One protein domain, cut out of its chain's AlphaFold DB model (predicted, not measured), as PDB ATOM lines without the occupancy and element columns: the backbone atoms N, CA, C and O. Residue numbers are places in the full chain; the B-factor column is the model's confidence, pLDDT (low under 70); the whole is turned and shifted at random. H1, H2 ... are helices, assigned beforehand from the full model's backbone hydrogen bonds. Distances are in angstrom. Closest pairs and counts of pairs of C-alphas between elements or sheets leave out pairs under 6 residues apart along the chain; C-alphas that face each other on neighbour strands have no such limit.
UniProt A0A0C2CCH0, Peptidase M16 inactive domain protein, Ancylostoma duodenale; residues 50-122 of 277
ATOM      1  N   GLN A  50      19.997 -26.741 -17.118       91.19
ATOM      2  CA  GLN A  50      20.710 -25.651 -16.437       91.19
ATOM      3  C   GLN A  50      21.013 -24.464 -17.361       91.19
ATOM      4  O   GLN A  50      20.882 -23.308 -16.952       91.19
ATOM      5  N   ARG A  51      21.368 -24.719 -18.625       90.56
ATOM      6  CA  ARG A  51      21.618 -23.657 -19.612       90.56
ATOM      7  C   ARG A  51      20.320 -22.974 -20.028       90.56
ATOM      8  O   ARG A  51      20.277 -21.747 -20.100       90.56
ATOM      9  N   VAL A  52      19.255 -23.751 -20.229       90.75
ATOM     10  CA  VAL A  52      17.904 -23.235 -20.500       90.75
ATOM     11  C   VAL A  52      17.453 -22.321 -19.364       90.75
ATOM     12  O   VAL A  52      17.055 -21.187 -19.620       90.75
ATOM     13  N   LYS A  53      17.606 -22.755 -18.109       93.62
ATOM     14  CA  LYS A  53      17.289 -21.961 -16.916       93.62
ATOM     15  C   LYS A  53      18.016 -20.620 -16.891       93.62
ATOM     16  O   LYS A  53      17.395 -19.588 -16.643       93.62
ATOM     17  N   GLN A  54      19.330 -20.620 -17.127       94.50
ATOM     18  CA  GLN A  54      20.128 -19.389 -17.138       94.50
ATOM     19  C   GLN A  54      19.658 -18.425 -18.234       94.50
ATOM     20  O   GLN A  54      19.467 -17.238 -17.963       94.50
ATOM     21  N   CYS A  55      19.411 -18.934 -19.445       92.50
ATOM     22  CA  CYS A  55      18.872 -18.142 -20.547       92.50
ATOM     23  C   CYS A  55      17.481 -17.583 -20.220       92.50
ATOM     24  O   CYS A  55      17.256 -16.389 -20.397       92.50
ATOM     25  N   ALA A  56      16.577 -18.407 -19.691       92.00
ATOM     26  CA  ALA A  56      15.222 -18.004 -19.331       92.00
ATOM     27  C   ALA A  56      15.224 -16.896 -18.264       92.00
ATOM     28  O   ALA A  56      14.590 -15.859 -18.448       92.00
ATOM     29  N   ARG A  57      16.030 -17.035 -17.202       95.62
ATOM     30  CA  ARG A  57      16.197 -15.978 -16.185       95.62
ATOM     31  C   ARG A  57      16.744 -14.683 -16.777       95.62
ATOM     32  O   ARG A  57      16.258 -13.608 -16.440       95.62
ATOM     33  N   LYS A  58      17.727 -14.778 -17.677       95.88
ATOM     34  CA  LYS A  58      18.285 -13.607 -18.362       95.88
ATOM     35  C   LYS A  58      17.232 -12.903 -19.223       95.88
ATOM     36  O   LYS A  58      17.137 -11.683 -19.181       95.88
ATOM     37  N   LEU A  59      16.428 -13.660 -19.969       93.62
ATOM     38  CA  LEU A  59      15.355 -13.122 -20.811       93.62
ATOM     39  C   LEU A  59      14.234 -12.478 -19.983       93.62
ATOM     40  O   LEU A  59      13.773 -11.397 -20.340       93.62
ATOM     41  N   ALA A  60      13.840 -13.088 -18.862       93.38
ATOM     42  CA  ALA A  60      12.900 -12.480 -17.917       93.38
ATOM     43  C   ALA A  60      13.455 -11.164 -17.339       93.38
ATOM     44  O   ALA A  60      12.760 -10.151 -17.326       93.38
ATOM     45  N   GLY A  61      14.735 -11.148 -16.947       93.56
ATOM     46  CA  GLY A  61      15.416  -9.940 -16.474       93.56
ATOM     47  C   GLY A  61      15.439  -8.814 -17.515       93.56
ATOM     48  O   GLY A  61      15.082  -7.681 -17.198       93.56
ATOM     49  N   HIS A  62      15.765  -9.119 -18.777       92.94
ATOM     50  CA  HIS A  62      15.693  -8.125 -19.853       92.94
ATOM     51  C   HIS A  62      14.271  -7.575 -20.032       92.94
ATOM     52  O   HIS A  62      14.093  -6.364 -20.156       92.94
ATOM     53  N   ALA A  63      13.243  -8.429 -19.987       91.56
ATOM     54  CA  ALA A  63      11.860  -7.972 -20.090       91.56
ATOM     55  C   ALA A  63      11.486  -7.016 -18.939       91.56
ATOM     56  O   ALA A  63      10.848  -5.986 -19.178       91.56
ATOM     57  N   GLN A  64      11.945  -7.283 -17.712       90.75
ATOM     58  CA  GLN A  64      11.769  -6.378 -16.569       90.75
ATOM     59  C   GLN A  64      12.444  -5.016 -16.784       90.75
ATOM     60  O   GLN A  64      11.873  -3.981 -16.434       90.75
ATOM     61  N   GLU A  65      13.637  -4.986 -17.378       90.31
ATOM     62  CA  GLU A  65      14.298  -3.733 -17.758       90.31
ATOM     63  C   GLU A  65      13.490  -2.982 -18.821       90.31
ATOM     64  O   GLU A  65      13.233  -1.783 -18.684       90.31
ATOM     65  N   LYS A  66      13.002  -3.693 -19.839       90.88
ATOM     66  CA  LYS A  66      12.206  -3.130 -20.937       90.88
ATOM     67  C   LYS A  66      10.851  -2.585 -20.502       90.88
ATOM     68  O   LYS A  66      10.349  -1.670 -21.150       90.88
ATOM     69  N   LYS A  67      10.282  -3.047 -19.383       90.12
ATOM     70  CA  LYS A  67       9.088  -2.427 -18.773       90.12
ATOM     71  C   LYS A  67       9.317  -0.984 -18.317       90.12
ATOM     72  O   LYS A  67       8.349  -0.253 -18.118       90.12
ATOM     73  N   ARG A  68      10.572  -0.569 -18.128       88.81
ATOM     74  CA  ARG A  68      10.930   0.815 -17.784       88.81
ATOM     75  C   ARG A  68      11.124   1.691 -19.023       88.81
ATOM     76  O   ARG A  68      11.105   2.911 -18.904       88.81
ATOM     77  N   ASP A  69      11.267   1.087 -20.203       91.00
ATOM     78  CA  ASP A  69      11.415   1.797 -21.469       91.00
ATOM     79  C   ASP A  69      10.044   2.102 -22.091       91.00
ATOM     80  O   ASP A  69       9.287   1.210 -22.482       91.00
ATOM     81  N   GLY A  70       9.723   3.393 -22.209       87.88
ATOM     82  CA  GLY A  70       8.428   3.841 -22.723       87.88
ATOM     83  C   GLY A  70       8.138   3.383 -24.154       87.88
ATOM     84  O   GLY A  70       6.985   3.098 -24.481       87.88
ATOM     85  N   LEU A  71       9.166   3.259 -25.000       89.44
ATOM     86  CA  LEU A  71       9.007   2.820 -26.385       89.44
ATOM     87  C   LEU A  71       8.619   1.339 -26.459       89.44
ATOM     88  O   LEU A  71       7.667   0.986 -27.159       89.44
ATOM     89  N   SER A  72       9.323   0.483 -25.720       90.50
ATOM     90  CA  SER A  72       9.022  -0.944 -25.612       90.50
ATOM     91  C   SER A  72       7.623  -1.192 -25.056       90.50
ATOM     92  O   SER A  72       6.876  -1.985 -25.638       90.50
ATOM     93  N   VAL A  73       7.226  -0.480 -23.996       90.25
ATOM     94  CA  VAL A  73       5.876  -0.599 -23.424       90.25
ATOM     95  C   VAL A  73       4.806  -0.130 -24.411       90.25
ATOM     96  O   VAL A  73       3.813  -0.831 -24.611       90.25
ATOM     97  N   ALA A  74       5.010   1.004 -25.085       88.31
ATOM     98  CA  ALA A  74       4.059   1.508 -26.073       88.31
ATOM     99  C   ALA A  74       3.901   0.549 -27.270       88.31
ATOM    100  O   ALA A  74       2.784   0.312 -27.735       88.31
ATOM    101  N   ASN A  75       4.993  -0.067 -27.733       88.56
ATOM    102  CA  ASN A  75       4.951  -1.073 -28.795       88.56
ATOM    103  C   ASN A  75       4.248  -2.371 -28.352       88.56
ATOM    104  O   ASN A  75       3.474  -2.947 -29.117       88.56
ATOM    105  N   ALA A  76       4.474  -2.833 -27.118       87.56
ATOM    106  CA  ALA A  76       3.760  -3.982 -26.559       87.56
ATOM    107  C   ALA A  76       2.252  -3.708 -26.418       87.56
ATOM    108  O   ALA A  76       1.432  -4.537 -26.822       87.56
ATOM    109  N   ALA A  77       1.882  -2.515 -25.943       86.75
ATOM    110  CA  ALA A  77       0.496  -2.061 -25.872       86.75
ATOM    111  C   ALA A  77      -0.165  -2.055 -27.260       86.75
ATOM    112  O   ALA A  77      -1.209  -2.687 -27.443       86.75
ATOM    113  N   LEU A  78       0.480  -1.445 -28.262       86.19
ATOM    114  CA  LEU A  78       0.004  -1.462 -29.650       86.19
ATOM    115  C   LEU A  78      -0.185  -2.895 -30.156       86.19
ATOM    116  O   LEU A  78      -1.221  -3.232 -30.724       86.19
ATOM    117  N   THR A  79       0.802  -3.752 -29.913       84.06
ATOM    118  CA  THR A  79       0.780  -5.145 -30.354       84.06
ATOM    119  C   THR A  79      -0.412  -5.898 -29.758       84.06
ATOM    120  O   THR A  79      -1.069  -6.639 -30.486       84.06
ATOM    121  N   SER A  80      -0.731  -5.679 -28.477       82.62
ATOM    122  CA  SER A  80      -1.898  -6.268 -27.794       82.62
ATOM    123  C   SER A  80      -3.253  -5.757 -28.305       82.62
ATOM    124  O   SER A  80      -4.263  -6.457 -28.222       82.62
ATOM    125  N   ILE A  81      -3.283  -4.537 -28.844       82.12
ATOM    126  CA  ILE A  81      -4.481  -3.925 -29.427       82.12
ATOM    127  C   ILE A  81      -4.731  -4.460 -30.834       82.12
ATOM    128  O   ILE A  81      -5.854  -4.858 -31.152       82.12
ATOM    129  N   VAL A  82      -3.683  -4.442 -31.658       77.94
ATOM    130  CA  VAL A  82      -3.734  -4.728 -33.095       77.94
ATOM    131  C   VAL A  82      -3.846  -6.231 -33.351       77.94
ATOM    132  O   VAL A  82      -4.545  -6.650 -34.271       77.94
ATOM    133  N   ASN A  83      -3.202  -7.059 -32.532       76.44
ATOM    134  CA  ASN A  83      -3.127  -8.494 -32.766       76.44
ATOM    135  C   ASN A  83      -4.021  -9.304 -31.826       76.44
ATOM    136  O   ASN A  83      -4.291  -8.915 -30.691       76.44
ATOM    137  N   ARG A  84      -4.431 -10.495 -32.280       72.12
ATOM    138  CA  ARG A  84      -5.010 -11.510 -31.389       72.12
ATOM    139  C   ARG A  84      -3.974 -11.971 -30.370       72.12
ATOM    140  O   ARG A  84      -2.795 -12.083 -30.690       72.12
ATOM    141  N   LEU A  85      -4.456 -12.348 -29.188       75.56
ATOM    142  CA  LEU A  85      -3.620 -12.872 -28.106       75.56
ATOM    143  C   LEU A  85      -2.826 -14.125 -28.513       75.56
ATOM    144  O   LEU A  85      -1.742 -14.354 -28.002       75.56
ATOM    145  N   ASN A  86      -3.338 -14.921 -29.453       73.31
ATOM    146  CA  ASN A  86      -2.679 -16.132 -29.942       73.31
ATOM    147  C   ASN A  86      -1.872 -15.931 -31.238       73.31
ATOM    148  O   ASN A  86      -1.524 -16.912 -31.892       73.31
ATOM    149  N   SER A  87      -1.614 -14.689 -31.660       75.81
ATOM    150  CA  SER A  87      -0.731 -14.439 -32.800       75.81
ATOM    151  C   SER A  87       0.731 -14.409 -32.360       75.81
ATOM    152  O   SER A  87       1.042 -14.001 -31.242       75.81
ATOM    153  N   ASN A  88       1.647 -14.744 -33.271       78.31
ATOM    154  CA  ASN A  88       3.085 -14.648 -33.003       78.31
ATOM    155  C   ASN A  88       3.507 -13.220 -32.642       78.31
ATOM    156  O   ASN A  88       4.333 -13.033 -31.758       78.31
ATOM    157  N   ALA A  89       2.908 -12.204 -33.276       77.06
ATOM    158  CA  ALA A  89       3.214 -10.811 -32.970       77.06
ATOM    159  C   ALA A  89       2.942 -10.482 -31.493       77.06
ATOM    160  O   ALA A  89       3.738  -9.778 -30.882       77.06
ATOM    161  N   HIS A  90       1.863 -11.021 -30.913       81.25
ATOM    162  CA  HIS A  90       1.554 -10.845 -29.495       81.25
ATOM    163  C   HIS A  90       2.352 -11.789 -28.591       81.25
ATOM    164  O   HIS A  90       3.000 -11.327 -27.657       81.25
ATOM    165  N   MET A  91       2.319 -13.096 -28.868       80.75
ATOM    166  CA  MET A  91       2.924 -14.115 -28.004       80.75
ATOM    167  C   MET A  91       4.441 -13.973 -27.913       80.75
ATOM    168  O   MET A  91       4.991 -14.172 -26.838       80.75
ATOM    169  N   CYS A  92       5.110 -13.597 -29.007       82.81
ATOM    170  CA  CYS A  92       6.560 -13.416 -29.037       82.81
ATOM    171  C   CYS A  92       7.001 -12.009 -28.602       82.81
ATOM    172  O   CYS A  92       8.170 -11.656 -28.758       82.81
ATOM    173  N   ASN A  93       6.089 -11.174 -28.095       88.38
ATOM    174  CA  ASN A  93       6.466  -9.876 -27.555       88.38
ATOM    175  C   ASN A  93       7.306 -10.062 -26.284       88.38
ATOM    176  O   ASN A  93       6.919 -10.792 -25.377       88.38
ATOM    177  N   GLU A  94       8.434  -9.358 -26.203       86.94
ATOM    178  CA  GLU A  94       9.404  -9.492 -25.107       86.94
ATOM    179  C   GLU A  94       8.773  -9.309 -23.717       86.94
ATOM    180  O   GLU A  94       9.075 -10.075 -22.805       86.94
ATOM    181  N   LEU A  95       7.843  -8.356 -23.563       89.38
ATOM    182  CA  LEU A  95       7.166  -8.114 -22.285       89.38
ATOM    183  C   LEU A  95       6.127  -9.194 -21.962       89.38
ATOM    184  O   LEU A  95       5.914  -9.507 -20.796       89.38
ATOM    185  N   VAL A  96       5.484  -9.765 -22.985       87.06
ATOM    186  CA  VAL A  96       4.512 -10.861 -22.828       87.06
ATOM    187  C   VAL A  96       5.221 -12.160 -22.438       87.06
ATOM    188  O   VAL A  96       4.706 -12.929 -21.628       87.06
ATOM    189  N   LEU A  97       6.423 -12.386 -22.974       89.00
ATOM    190  CA  LEU A  97       7.213 -13.588 -22.720       89.00
ATOM    191  C   LEU A  97       7.861 -13.639 -21.331       89.00
ATOM    192  O   LEU A  97       8.322 -14.705 -20.941       89.00
ATOM    193  N   GLU A  98       7.905 -12.544 -20.569       90.94
ATOM    194  CA  GLU A  98       8.509 -12.517 -19.226       90.94
ATOM    195  C   GLU A  98       7.978 -13.643 -18.327       90.94
ATOM    196  O   GLU A  98       8.748 -14.496 -17.892       90.94
ATOM    197  N   GLY A  99       6.658 -13.705 -18.114       86.62
ATOM    198  CA  GLY A  99       6.051 -14.724 -17.252       86.62
ATOM    199  C   GLY A  99       6.185 -16.144 -17.811       86.62
ATOM    200  O   GLY A  99       6.194 -17.116 -17.057       86.62
ATOM    201  N   PHE A 100       6.319 -16.288 -19.134       89.50
ATOM    202  CA  PHE A 100       6.667 -17.570 -19.744       89.50
ATOM    203  C   PHE A 100       8.107 -17.967 -19.392       89.50
ATOM    204  O   PHE A 100       8.332 -19.088 -18.946       89.50
ATOM    205  N   HIS A 101       9.069 -17.053 -19.519       93.19
ATOM    206  CA  HIS A 101      10.466 -17.310 -19.178       93.19
ATOM    207  C   HIS A 101      10.669 -17.587 -17.680       93.19
ATOM    208  O   HIS A 101      11.449 -18.472 -17.329       93.19
ATOM    209  N   GLU A 102       9.944 -16.899 -16.795       92.81
ATOM    210  CA  GLU A 102       9.949 -17.197 -15.355       92.81
ATOM    211  C   GLU A 102       9.485 -18.635 -15.081       92.81
ATOM    212  O   GLU A 102      10.175 -19.385 -14.385       92.81
ATOM    213  N   LYS A 103       8.384 -19.062 -15.713       91.25
ATOM    214  CA  LYS A 103       7.879 -20.442 -15.611       91.25
ATOM    215  C   LYS A 103       8.844 -21.469 -16.192       91.25
ATOM    216  O   LYS A 103       9.030 -22.523 -15.598       91.25
ATOM    217  N   VAL A 104       9.480 -21.178 -17.328       90.56
ATOM    218  CA  VAL A 104      10.498 -22.070 -17.910       90.56
ATOM    219  C   VAL A 104      11.668 -22.243 -16.941       90.56
ATOM    220  O   VAL A 104      12.116 -23.366 -16.723       90.56
ATOM    221  N   ALA A 105      12.133 -21.162 -16.307       92.50
ATOM    222  CA  ALA A 105      13.194 -21.245 -15.308       92.50
ATOM    223  C   ALA A 105      12.788 -22.079 -14.078       92.50
ATOM    224  O   ALA A 105      13.615 -22.832 -13.566       92.50
ATOM    225  N   GLU A 106      11.536 -21.969 -13.627       93.44
ATOM    226  CA  GLU A 106      10.969 -22.792 -12.547       93.44
ATOM    227  C   GLU A 106      10.852 -24.275 -12.947       93.44
ATOM    228  O   GLU A 106      11.187 -25.168 -12.164       93.44
ATOM    229  N   TRP A 107      10.423 -24.568 -14.177       92.50
ATOM    230  CA  TRP A 107      10.347 -25.940 -14.687       92.50
ATOM    231  C   TRP A 107      11.718 -26.592 -14.783       92.50
ATOM    232  O   TRP A 107      11.849 -27.761 -14.444       92.50
ATOM    233  N   CYS A 108      12.762 -25.851 -15.151       92.94
ATOM    234  CA  CYS A 108      14.118 -26.394 -15.132       92.94
ATOM    235  C   CYS A 108      14.598 -26.806 -13.725       92.94
ATOM    236  O   CYS A 108      15.500 -27.636 -13.632       92.94
ATOM    237  N   ASP A 109      14.015 -26.253 -12.654       91.81
ATOM    238  CA  ASP A 109      14.311 -26.638 -11.267       91.81
ATOM    239  C   ASP A 109      13.426 -27.787 -10.767       91.81
ATOM    240  O   ASP A 109      13.896 -28.665 -10.047       91.81
ATOM    241  N   THR A 110      12.149 -27.795 -11.151       94.56
ATOM    242  CA  THR A 110      11.147 -28.734 -10.615       94.56
ATOM    243  C   THR A 110      10.934 -29.975 -11.482       94.56
ATOM    244  O   THR A 110      10.623 -31.042 -10.954       94.56
ATOM    245  N   ARG A 111      11.065 -29.843 -12.807       93.56
ATOM    246  CA  ARG A 111      10.801 -30.873 -13.831       93.56
ATOM    247  C   ARG A 111      11.767 -30.708 -15.022       93.56
ATOM    248  O   ARG A 111      11.345 -30.340 -16.120       93.56
ATOM    249  N   PRO A 112      13.078 -30.935 -14.820       90.19
ATOM    250  CA  PRO A 112      14.107 -30.591 -15.801       90.19
ATOM    251  C   PRO A 112      13.974 -31.343 -17.128       90.19
ATOM    252  O   PRO A 112      14.214 -30.744 -18.171       90.19
ATOM    253  N   GLN A 113      13.579 -32.621 -17.097       88.06
ATOM    254  CA  GLN A 113      13.411 -33.421 -18.311       88.06
ATOM    255  C   GLN A 113      12.201 -32.941 -19.124       88.06
ATOM    256  O   GLN A 113      12.365 -32.570 -20.280       88.06
ATOM    257  N   ASP A 114      11.036 -32.788 -18.486       84.56
ATOM    258  CA  ASP A 114       9.834 -32.233 -19.125       84.56
ATOM    259  C   ASP A 114      10.089 -30.850 -19.757       84.56
ATOM    260  O   ASP A 114       9.537 -30.524 -20.808       84.56
ATOM    261  N   ALA A 115      10.906 -30.010 -19.110       84.06
ATOM    262  CA  ALA A 115      11.255 -28.685 -19.620       84.06
ATOM    263  C   ALA A 115      12.079 -28.759 -20.917       84.06
ATOM    264  O   ALA A 115      11.869 -27.952 -21.823       84.06
ATOM    265  N   VAL A 116      13.008 -29.716 -21.002       85.62
ATOM    266  CA  VAL A 116      13.830 -29.978 -22.193       85.62
ATOM    267  C   VAL A 116      12.972 -30.573 -23.308       85.62
ATOM    268  O   VAL A 116      13.021 -30.082 -24.436       85.62
ATOM    269  N   ASP A 117      12.136 -31.559 -22.986       82.94
ATOM    270  CA  ASP A 117      11.299 -32.258 -23.962       82.94
ATOM    271  C   ASP A 117      10.309 -31.290 -24.636       82.94
ATOM    272  O   ASP A 117      10.204 -31.249 -25.861       82.94
ATOM    273  N   ARG A 118       9.682 -30.393 -23.860       80.44
ATOM    274  CA  ARG A 118       8.769 -29.357 -24.387       80.44
ATOM    275  C   ARG A 118       9.431 -28.339 -25.314       80.44
ATOM    276  O   ARG A 118       8.750 -27.765 -26.158       80.44
ATOM    277  N   LEU A 119      10.729 -28.080 -25.155       73.06
ATOM    278  CA  LEU A 119      11.478 -27.225 -26.084       73.06
ATOM    279  C   LEU A 119      11.809 -27.961 -27.389       73.06
ATOM    280  O   LEU A 119      11.942 -27.315 -28.427       73.06
ATOM    281  N   GLY A 120      11.906 -29.293 -27.340       63.88
ATOM    282  CA  GLY A 120      12.077 -30.153 -28.511       63.88
ATOM    283  C   GLY A 120      10.810 -30.304 -29.362       63.88
ATOM    284  O   GLY A 120      10.906 -30.527 -30.565       63.88
ATOM    285  N   GLU A 121       9.624 -30.116 -28.780       66.19
ATOM    286  CA  GLU A 121       8.322 -30.232 -29.459       66.19
ATOM    287  C   GLU A 121       7.891 -28.965 -30.230       66.19
ATOM    288  O   GLU A 121       6.698 -28.709 -30.385       66.19
ATOM    289  N   ALA A 122       8.815 -28.132 -30.717       52.47
ATOM    290  CA  ALA A 122       8.464 -26.885 -31.403       52.47
ATOM    291  C   ALA A 122       7.581 -27.133 -32.651       52.47
ATOM    292  O   ALA A 122       8.062 -27.471 -33.732       52.47
TER     293      ALA A 122
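Overview. This is residues 50 to 122 of the 277 residues of the protein "Peptidase M16 inactive domain protein" of Ancylostoma duodenale (UniProt A0A0C2CCH0). The longest helix, H1, and H4 lie side by side as a bar, from which two legs fold away at its two ends, H2 with short H3 and H5, leaving an open bracket. The printed part has 73 residues, all helix by class, H1 to H5 in order, with no named strand. It is only just compact, close to loose, with a radius of gyration of the C-alphas of 13.5 A, and spans 36 by 24 by 14 A.

Along the chain. H1, residues 50 to 66, runs 24.5 A from C-alpha 50 at (20.710, -25.651, -16.437). H4, 98 to 110, measures 18.5 A; H2, 70 to 82, 18.1 A; H5, 112 to 120, 12.9 A, ending at (12.077, -30.153, -28.511); H3, 88 to 91, 5.0 A.

Arrangement. H1 touches H4, closest C-alphas Lys 53 and Ala 105, 4.5 A, at a shallow tilt of 24 degrees, opposite ways. H4, with residues 104 to 108 alone, touches H5, closest C-alphas Trp 107 and Ala 115, 5.7 A, at a steep tilt of 48 degrees. H1 and H2 are close but not clearly touching, about perpendicular at 81 degrees. H2, with residues 76 to 80 alone, touches H3, closest C-alphas Thr 79 and His 90, 5.8 A. H3 and H5 are apart. In H1 and H2 every O i to N i+4 pair is within hydrogen-bond range, in H4 8 of 9, in H5 4 of 5; H3 is too short for one.

Size, cuts and confidence. The C-alphas of Gly 70 and Gln 113, the farthest apart, are 37.9 A apart. The printed part has no cut and no long link; pLDDT is under 70 at residues 120 to 122.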